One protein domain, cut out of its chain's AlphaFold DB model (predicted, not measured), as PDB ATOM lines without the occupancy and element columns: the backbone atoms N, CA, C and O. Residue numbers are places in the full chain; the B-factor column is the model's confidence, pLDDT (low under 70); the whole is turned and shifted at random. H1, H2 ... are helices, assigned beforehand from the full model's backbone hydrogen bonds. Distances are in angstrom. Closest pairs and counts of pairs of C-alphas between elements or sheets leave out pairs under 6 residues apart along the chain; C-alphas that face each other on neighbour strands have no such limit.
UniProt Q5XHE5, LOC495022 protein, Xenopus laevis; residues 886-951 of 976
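Overview. This is residues 886 to 951 of the 976 residues of the protein "LOC495022 protein" of Xenopus laevis (UniProt Q5XHE5). One long helix, H3, has its first part packed in a small body with two shorter helices, H1 and H2, while its far end sticks out of that body as an arm, residues 944 to 951, of which 944 to 950 belong to H3. H2 packs on the beginning of H3, and H1 meets H3 farther along with its later residues, each at a steep tilt. The printed part has 66 residues with three named helices, in the order H1, H2, H3 along the chain, and no named strand; the class is all helix. The whole is compact, with a radius of gyration of the C-alphas of 12.4 A, but elongated in outline, spanning 42 by 22 by 19 A.

Along the chain. H3, the longest helix, covers residues 929 to 950 and measures 31.8 A from first to last C-alpha. It begins at C-alpha 929, at (152.797, 146.267, 161.411), and ends at C-alpha 950, at (160.538, 139.532, 131.273). H1 covers residues 896 to 909 and measures 20.4 A; its C-alpha 896 is at (154.106, 160.093, 155.638). H2 is short, residues 917 to 924, and measures 10.2 A.

Arrangement. H3 touches both other helices. With its residues 929 to 933 alone it touches H2; the closest C-alphas are those of Ser 922 and Lys 929, 5.0 A apart. H2 and H3 run opposite ways at a steep tilt of 49 degrees. With its residues 932 to 939 alone H3 touches H1, and H1 touches H3 with residues 903 to 907 alone. The closest C-alphas there are those of Phe 907 and Ile 936, 6.4 A apart. H1 and H3 run the same way at a steep tilt of 52 degrees. H1 and H2 are near each other, with 5 pairs of C-alphas within 10 A but no pair within 8 A. In H1, H2 and H3 every O i to N i+4 pair is within hydrogen-bond range.

Size, cuts and confidence. The two C-alphas farthest apart are those of Ser 892, before H1, and Lys 951, after H3, at 42.5 A. Without the stretch that stands free, residues 944 to 951, the body spans 30 by 21 by 19 A. The link from H2 to H3 is tight, with 4 residues, and the link from H1 to H2 is short, with 7. The printed part has no cut. The mean pLDDT of the printed part is 84.5; residues 891 to 894 and residue 951 are under 70.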
ATOM      1  N   ALA A 886     168.465 146.668 158.423       74.38
ATOM      2  CA  ALA A 886     169.332 146.988 157.284       74.38
ATOM      3  C   ALA A 886     169.563 148.499 157.071       74.38
ATOM      4  O   ALA A 886     170.488 148.879 156.360       74.38
ATOM      5  N   LEU A 887     168.690 149.338 157.637       82.25
ATOM      6  CA  LEU A 887     168.766 150.800 157.713       82.25
ATOM      7  C   LEU A 887     167.991 151.241 158.969       82.25
ATOM      8  O   LEU A 887     166.978 150.618 159.302       82.25
ATOM      9  N   VAL A 888     168.398 152.339 159.607       81.06
ATOM     10  CA  VAL A 888     167.706 152.942 160.766       81.06
ATOM     11  C   VAL A 888     166.951 154.211 160.327       81.06
ATOM     12  O   VAL A 888     167.538 155.011 159.597       81.06
ATOM     13  N   PRO A 889     165.677 154.428 160.721       81.25
ATOM     14  CA  PRO A 889     164.943 155.656 160.392       81.25
ATOM     15  C   PRO A 889     165.383 156.883 161.202       81.25
ATOM     16  O   PRO A 889     165.706 156.775 162.385       81.25
ATOM     17  N   ASN A 890     165.265 158.072 160.601       75.50
ATOM     18  CA  ASN A 890     165.361 159.346 161.315       75.50
ATOM     19  C   ASN A 890     164.094 159.536 162.163       75.50
ATOM     20  O   ASN A 890     163.025 159.823 161.627       75.50
ATOM     21  N   GLN A 891     164.203 159.413 163.487       65.62
ATOM     22  CA  GLN A 891     163.050 159.529 164.398       65.62
ATOM     23  C   GLN A 891     162.419 160.940 164.421       65.62
ATOM     24  O   GLN A 891     161.292 161.107 164.882       65.62
ATOM     25  N   SER A 892     163.116 161.951 163.897       57.81
ATOM     26  CA  SER A 892     162.632 163.330 163.756       57.81
ATOM     27  C   SER A 892     161.678 163.551 162.573       57.81
ATOM     28  O   SER A 892     160.938 164.535 162.571       57.81
ATOM     29  N   GLU A 893     161.665 162.674 161.562       68.00
ATOM     30  CA  GLU A 893     160.912 162.882 160.317       68.00
ATOM     31  C   GLU A 893     159.595 162.091 160.296       68.00
ATOM     32  O   GLU A 893     159.463 161.025 159.698       68.00
ATOM     33  N   THR A 894     158.556 162.656 160.916       69.69
ATOM     34  CA  THR A 894     157.218 162.039 161.013       69.69
ATOM     35  C   THR A 894     156.395 162.076 159.712       69.69
ATOM     36  O   THR A 894     155.276 161.557 159.672       69.69
ATOM     37  N   SER A 895     156.929 162.654 158.627       81.88
ATOM     38  CA  SER A 895     156.231 162.801 157.341       81.88
ATOM     39  C   SER A 895     155.859 161.453 156.713       81.88
ATOM     40  O   SER A 895     156.690 160.558 156.563       81.88
ATOM     41  N   TYR A 896     154.608 161.320 156.265       80.38
ATOM     42  CA  TYR A 896     154.106 160.093 155.638       80.38
ATOM     43  C   TYR A 896     154.849 159.722 154.344       80.38
ATOM     44  O   TYR A 896     154.972 158.539 154.026       80.38
ATOM     45  N   ASP A 897     155.369 160.706 153.608       83.06
ATOM     46  CA  ASP A 897     156.143 160.455 152.391       83.06
ATOM     47  C   ASP A 897     157.588 160.043 152.714       83.06
ATOM     48  O   ASP A 897     158.071 159.070 152.138       83.06
ATOM     49  N   TYR A 898     158.213 160.629 153.748       88.81
ATOM     50  CA  TYR A 898     159.480 160.120 154.297       88.81
ATOM     51  C   TYR A 898     159.349 158.654 154.739       88.81
ATOM     52  O   TYR A 898     160.149 157.806 154.337       88.81
ATOM     53  N   LYS A 899     158.291 158.322 155.497       88.44
ATOM     54  CA  LYS A 899     158.008 156.949 155.952       88.44
ATOM     55  C   LYS A 899     157.898 155.958 154.774       88.44
ATOM     56  O   LYS A 899     158.373 154.827 154.883       88.44
ATOM     57  N   LYS A 900     157.340 156.364 153.620       87.25
ATOM     58  CA  LYS A 900     157.336 155.541 152.388       87.25
ATOM     59  C   LYS A 900     158.727 155.401 151.785       87.25
ATOM     60  O   LYS A 900     159.133 154.279 151.497       87.25
ATOM     61  N   ASP A 901     159.433 156.507 151.573       88.12
ATOM     62  CA  ASP A 901     160.724 156.533 150.875       88.12
ATOM     63  C   ASP A 901     161.816 155.811 151.667       88.12
ATOM     64  O   ASP A 901     162.676 155.137 151.095       88.12
ATOM     65  N   PHE A 902     161.718 155.833 152.995       92.31
ATOM     66  CA  PHE A 902     162.489 154.957 153.861       92.31
ATOM     67  C   PHE A 902     162.190 153.471 153.585       92.31
ATOM     68  O   PHE A 902     163.112 152.688 153.360       92.31
ATOM     69  N   LEU A 903     160.913 153.069 153.519       90.56
ATOM     70  CA  LEU A 903     160.523 151.692 153.176       90.56
ATOM     71  C   LEU A 903     160.898 151.291 151.735       90.56
ATOM     72  O   LEU A 903     161.052 150.098 151.465       90.56
ATOM     73  N   VAL A 904     161.089 152.244 150.811       89.50
ATOM     74  CA  VAL A 904     161.710 151.989 149.496       89.50
ATOM     75  C   VAL A 904     163.168 151.588 149.665       89.50
ATOM     76  O   VAL A 904     163.565 150.520 149.197       89.50
ATOM     77  N   LYS A 905     163.952 152.425 150.351       88.31
ATOM     78  CA  LYS A 905     165.387 152.205 150.574       88.31
ATOM     79  C   LYS A 905     165.617 150.898 151.339       88.31
ATOM     80  O   LYS A 905     166.384 150.059 150.877       88.31
ATOM     81  N   TYR A 906     164.853 150.653 152.407       91.25
ATOM     82  CA  TYR A 906     164.913 149.406 153.175       91.25
ATOM     83  C   TYR A 906     164.586 148.176 152.317       91.25
ATOM     84  O   TYR A 906     165.287 147.169 152.391       91.25
ATOM     85  N   PHE A 907     163.546 148.238 151.472       91.12
ATOM     86  CA  PHE A 907     163.205 147.127 150.577       91.12
ATOM     87  C   PHE A 907     164.323 146.819 149.574       91.12
ATOM     88  O   PHE A 907     164.563 145.649 149.283       91.12
ATOM     89  N   ASN A 908     165.002 147.847 149.057       86.94
ATOM     90  CA  ASN A 908     166.098 147.673 148.108       86.94
ATOM     91  C   ASN A 908     167.317 147.006 148.775       86.94
ATOM     92  O   ASN A 908     167.895 146.099 148.182       86.94
ATOM     93  N   THR A 909     167.659 147.384 150.013       85.56
ATOM     94  CA  THR A 909     168.745 146.749 150.785       85.56
ATOM     95  C   THR A 909     168.374 145.338 151.264       85.56
ATOM     96  O   THR A 909     169.205 144.432 151.235       85.56
ATOM     97  N   ARG A 910     167.127 145.116 151.708       82.12
ATOM     98  CA  ARG A 910     166.676 143.838 152.289       82.12
ATOM     99  C   ARG A 910     165.233 143.493 151.881       82.12
ATOM    100  O   ARG A 910     164.301 143.679 152.664       82.12
ATOM    101  N   PRO A 911     165.016 142.900 150.689       85.50
ATOM    102  CA  PRO A 911     163.675 142.607 150.160       85.50
ATOM    103  C   PRO A 911     162.924 141.452 150.862       85.50
ATOM    104  O   PRO A 911     161.781 141.144 150.508       85.50
ATOM    105  N   TYR A 912     163.549 140.807 151.856       86.50
ATOM    106  CA  TYR A 912     162.986 139.721 152.667       86.50
ATOM    107  C   TYR A 912     163.276 139.936 154.172       86.50
ATOM    108  O   TYR A 912     164.045 139.169 154.755       86.50
ATOM    109  N   PRO A 913     162.689 140.961 154.818       87.81
ATOM    110  CA  PRO A 913     162.872 141.189 156.249       87.81
ATOM    111  C   PRO A 913     162.173 140.119 157.097       87.81
ATOM    112  O   PRO A 913     161.134 139.560 156.731       87.81
ATOM    113  N   SER A 914     162.737 139.865 158.271       86.69
ATOM    114  CA  SER A 914     162.200 138.967 159.288       86.69
ATOM    115  C   SER A 914     160.975 139.545 160.017       86.69
ATOM    116  O   SER A 914     160.691 140.744 160.003       86.69
ATOM    117  N   LYS A 915     160.255 138.682 160.747       87.12
ATOM    118  CA  LYS A 915     159.131 139.097 161.611       87.12
ATOM    119  C   LYS A 915     159.548 140.036 162.758       87.12
ATOM    120  O   LYS A 915     158.674 140.737 163.270       87.12
ATOM    121  N   LYS A 916     160.831 140.025 163.162       86.69
ATOM    122  CA  LYS A 916     161.401 140.953 164.154       86.69
ATOM    123  C   LYS A 916     161.607 142.334 163.527       86.69
ATOM    124  O   LYS A 916     161.033 143.297 164.015       86.69
ATOM    125  N   GLU A 917     162.289 142.417 162.386       86.62
ATOM    126  CA  GLU A 917     162.502 143.682 161.656       86.62
ATOM    127  C   GLU A 917     161.192 144.391 161.298       86.62
ATOM    128  O   GLU A 917     161.069 145.587 161.512       86.62
ATOM    129  N   ILE A 918     160.176 143.664 160.816       89.31
ATOM    130  CA  ILE A 918     158.863 144.258 160.501       89.31
ATOM    131  C   ILE A 918     158.187 144.838 161.762       89.31
ATOM    132  O   ILE A 918     157.401 145.775 161.657       89.31
ATOM    133  N   ALA A 919     158.480 144.305 162.957       87.56
ATOM    134  CA  ALA A 919     158.019 144.882 164.221       87.56
ATOM    135  C   ALA A 919     158.824 146.137 164.598       87.56
ATOM    136  O   ALA A 919     158.227 147.160 164.900       87.56
ATOM    137  N   LEU A 920     160.154 146.082 164.506       87.88
ATOM    138  CA  LEU A 920     161.036 147.217 164.795       87.88
ATOM    139  C   LEU A 920     160.768 148.408 163.859       87.88
ATOM    140  O   LEU A 920     160.624 149.531 164.326       87.88
ATOM    141  N   LEU A 921     160.595 148.159 162.557       89.00
ATOM    142  CA  LEU A 921     160.185 149.168 161.573       89.00
ATOM    143  C   LEU A 921     158.790 149.736 161.858       89.00
ATOM    144  O   LEU A 921     158.566 150.920 161.641       89.00
ATOM    145  N   SER A 922     157.855 148.910 162.337       89.75
ATOM    146  CA  SER A 922     156.513 149.355 162.736       89.75
ATOM    147  C   SER A 922     156.576 150.339 163.911       89.75
ATOM    148  O   SER A 922     155.899 151.364 163.871       89.75
ATOM    149  N   THR A 923     157.438 150.078 164.898       86.56
ATOM    150  CA  THR A 923     157.678 150.981 166.032       86.56
ATOM    151  C   THR A 923     158.427 152.250 165.608       86.56
ATOM    152  O   THR A 923     157.946 153.350 165.849       86.56
ATOM    153  N   LEU A 924     159.579 152.119 164.940       85.69
ATOM    154  CA  LEU A 924     160.474 153.243 164.620       85.69
ATOM    155  C   LEU A 924     159.933 154.196 163.548       85.69
ATOM    156  O   LEU A 924     160.313 155.361 163.525       85.69
ATOM    157  N   LEU A 925     159.070 153.714 162.650       85.81
ATOM    158  CA  LEU A 925     158.395 154.561 161.665       85.81
ATOM    159  C   LEU A 925     157.032 155.055 162.146       85.81
ATOM    160  O   LEU A 925     156.389 155.766 161.382       85.81
ATOM    161  N   ASP A 926     156.549 154.667 163.334       86.06
ATOM    162  CA  ASP A 926     155.157 154.889 163.757       86.06
ATOM    163  C   ASP A 926     154.178 154.528 162.613       86.06
ATOM    164  O   ASP A 926     153.581 155.365 161.927       86.06
ATOM    165  N   MET A 927     154.138 153.233 162.298       87.56
ATOM    166  CA  MET A 927     153.303 152.656 161.246       87.56
ATOM    167  C   MET A 927     152.760 151.311 161.700       87.56
ATOM    168  O   MET A 927     153.450 150.543 162.365       87.56
ATOM    169  N   TRP A 928     151.544 150.957 161.288       89.69
ATOM    170  CA  TRP A 928     150.976 149.661 161.649       89.69
ATOM    171  C   TRP A 928     151.784 148.511 161.029       89.69
ATOM    172  O   TRP A 928     152.164 148.538 159.857       89.69
ATOM    173  N   LYS A 929     152.014 147.451 161.812       89.94
ATOM    174  CA  LYS A 929     152.797 146.267 161.411       89.94
ATOM    175  C   LYS A 929     152.238 145.572 160.164       89.94
ATOM    176  O   LYS A 929     152.989 144.989 159.380       89.94
ATOM    177  N   THR A 930     150.922 145.662 159.965       91.06
ATOM    178  CA  THR A 930     150.206 145.240 158.752       91.06
ATOM    179  C   THR A 930     150.657 145.999 157.513       91.06
ATOM    180  O   THR A 930     150.796 145.406 156.446       91.06
ATOM    181  N   ASP A 931     150.918 147.292 157.652       89.75
ATOM    182  CA  ASP A 931     151.094 148.225 156.547       89.75
ATOM    183  C   ASP A 931     152.541 148.183 156.060       89.75
ATOM    184  O   ASP A 931     152.775 148.064 154.858       89.75
ATOM    185  N   VAL A 932     153.500 148.122 156.992       90.94
ATOM    186  CA  VAL A 932     154.912 147.814 156.703       90.94
ATOM    187  C   VAL A 932     155.026 146.468 155.970       90.94
ATOM    188  O   VAL A 932     155.642 146.379 154.904       90.94
ATOM    189  N   ALA A 933     154.364 145.419 156.479       90.94
ATOM    190  CA  ALA A 933     154.345 144.101 155.840       90.94
ATOM    191  C   ALA A 933     153.668 144.114 154.455       90.94
ATOM    192  O   ALA A 933     154.142 143.455 153.526       90.94
ATOM    193  N   SER A 934     152.574 144.866 154.302       91.44
ATOM    194  CA  SER A 934     151.819 145.001 153.052       91.44
ATOM    195  C   SER A 934     152.603 145.766 151.983       91.44
ATOM    196  O   SER A 934     152.647 145.340 150.826       91.44
ATOM    197  N   TYR A 935     153.293 146.845 152.362       90.81
ATOM    198  CA  TYR A 935     154.126 147.655 151.473       90.81
ATOM    199  C   TYR A 935     155.278 146.827 150.885       90.81
ATOM    200  O   TYR A 935     155.420 146.701 149.664       90.81
ATOM    201  N   ILE A 936     156.039 146.167 151.761       91.25
ATOM    202  CA  ILE A 936     157.159 145.283 151.410       91.25
ATOM    203  C   ILE A 936     156.664 144.064 150.612       91.25
ATOM    204  O   ILE A 936     157.242 143.704 149.583       91.25
ATOM    205  N   GLY A 937     155.538 143.467 151.016       88.81
ATOM    206  CA  GLY A 937     154.890 142.378 150.286       88.81
ATOM    207  C   GLY A 937     154.444 142.770 148.871       88.81
ATOM    208  O   GLY A 937     154.606 141.979 147.938       88.81
ATOM    209  N   THR A 938     153.949 143.999 148.695       90.50
ATOM    210  CA  THR A 938     153.508 144.557 147.406       90.50
ATOM    211  C   THR A 938     154.689 144.836 146.481       90.50
ATOM    212  O   THR A 938     154.666 144.383 145.333       90.50
ATOM    213  N   ARG A 939     155.754 145.483 146.979       86.62
ATOM    214  CA  ARG A 939     157.004 145.681 146.220       86.62
ATOM    215  C   ARG A 939     157.588 144.346 145.759       86.62
ATOM    216  O   ARG A 939     157.791 144.145 144.561       86.62
ATOM    217  N   ARG A 940     157.710 143.368 146.664       89.25
ATOM    218  CA  ARG A 940     158.159 142.005 146.336       89.25
ATOM    219  C   ARG A 940     157.280 141.325 145.278       89.25
ATOM    220  O   ARG A 940     157.805 140.672 144.378       89.25
ATOM    221  N   TYR A 941     155.954 141.471 145.355       89.75
ATOM    222  CA  TYR A 941     155.042 140.952 144.329       89.75
ATOM    223  C   TYR A 941     155.281 141.608 142.960       89.75
ATOM    224  O   TYR A 941     155.283 140.904 141.949       89.75
ATOM    225  N   MET A 942     155.530 142.922 142.911       85.81
ATOM    226  CA  MET A 942     155.851 143.630 141.667       85.81
ATOM    227  C   MET A 942     157.171 143.140 141.057       85.81
ATOM    228  O   MET A 942     157.172 142.770 139.883       85.81
ATOM    229  N   CYS A 943     158.242 143.005 141.845       80.69
ATOM    230  CA  CYS A 943     159.518 142.437 141.384       80.69
ATOM    231  C   CYS A 943     159.351 140.998 140.858       80.69
ATOM    232  O   CYS A 943     159.754 140.684 139.739       80.69
ATOM    233  N   MET A 944     158.662 140.129 141.609       83.75
ATOM    234  CA  MET A 944     158.386 138.746 141.188       83.75
ATOM    235  C   MET A 944     157.486 138.650 139.947       83.75
ATOM    236  O   MET A 944     157.553 137.664 139.208       83.75
ATOM    237  N   LYS A 945     156.636 139.652 139.700       84.94
ATOM    238  CA  LYS A 945     155.822 139.759 138.485       84.94
ATOM    239  C   LYS A 945     156.652 140.251 137.296       84.94
ATOM    240  O   LYS A 945     156.497 139.700 136.210       84.94
ATOM    241  N   ALA A 946     157.553 141.213 137.499       80.25
ATOM    242  CA  ALA A 946     158.496 141.665 136.480       80.25
ATOM    243  C   ALA A 946     159.399 140.508 136.013       80.25
ATOM    244  O   ALA A 946     159.390 140.181 134.829       80.25
ATOM    245  N   LEU A 947     160.054 139.798 136.941       76.38
ATOM    246  CA  LEU A 947     160.889 138.620 136.650       76.38
ATOM    247  C   LEU A 947     160.159 137.583 135.772       76.38
ATOM    248  O   LEU A 947     160.690 137.124 134.759       76.38
ATOM    249  N   LYS A 948     158.902 137.261 136.118       76.06
ATOM    250  CA  LYS A 948     158.051 136.331 135.351       76.06
ATOM    251  C   LYS A 948     157.667 136.862 133.967       76.06
ATOM    252  O   LYS A 948     157.644 136.084 133.016       76.06
ATOM    253  N   ASN A 949     157.371 138.155 133.845       75.56
ATOM    254  CA  ASN A 949     156.988 138.782 132.579       75.56
ATOM    255  C   ASN A 949     158.171 138.890 131.603       75.56
ATOM    256  O   ASN A 949     158.026 138.563 130.427       75.56
ATOM    257  N   HIS A 950     159.339 139.315 132.089       75.75
ATOM    258  CA  HIS A 950     160.538 139.532 131.273       75.75
ATOM    259  C   HIS A 950     161.329 138.244 130.985       75.75
ATOM    260  O   HIS A 950     162.314 138.295 130.254       75.75
ATOM    261  N   LYS A 951     160.905 137.090 131.530       63.94
ATOM    262  CA  LYS A 951     161.578 135.782 131.395       63.94
ATOM    263  C   LYS A 951     163.078 135.835 131.731       63.94
ATOM    264  O   LYS A 951     163.866 135.118 131.116       63.94
TER     265      LYS A 951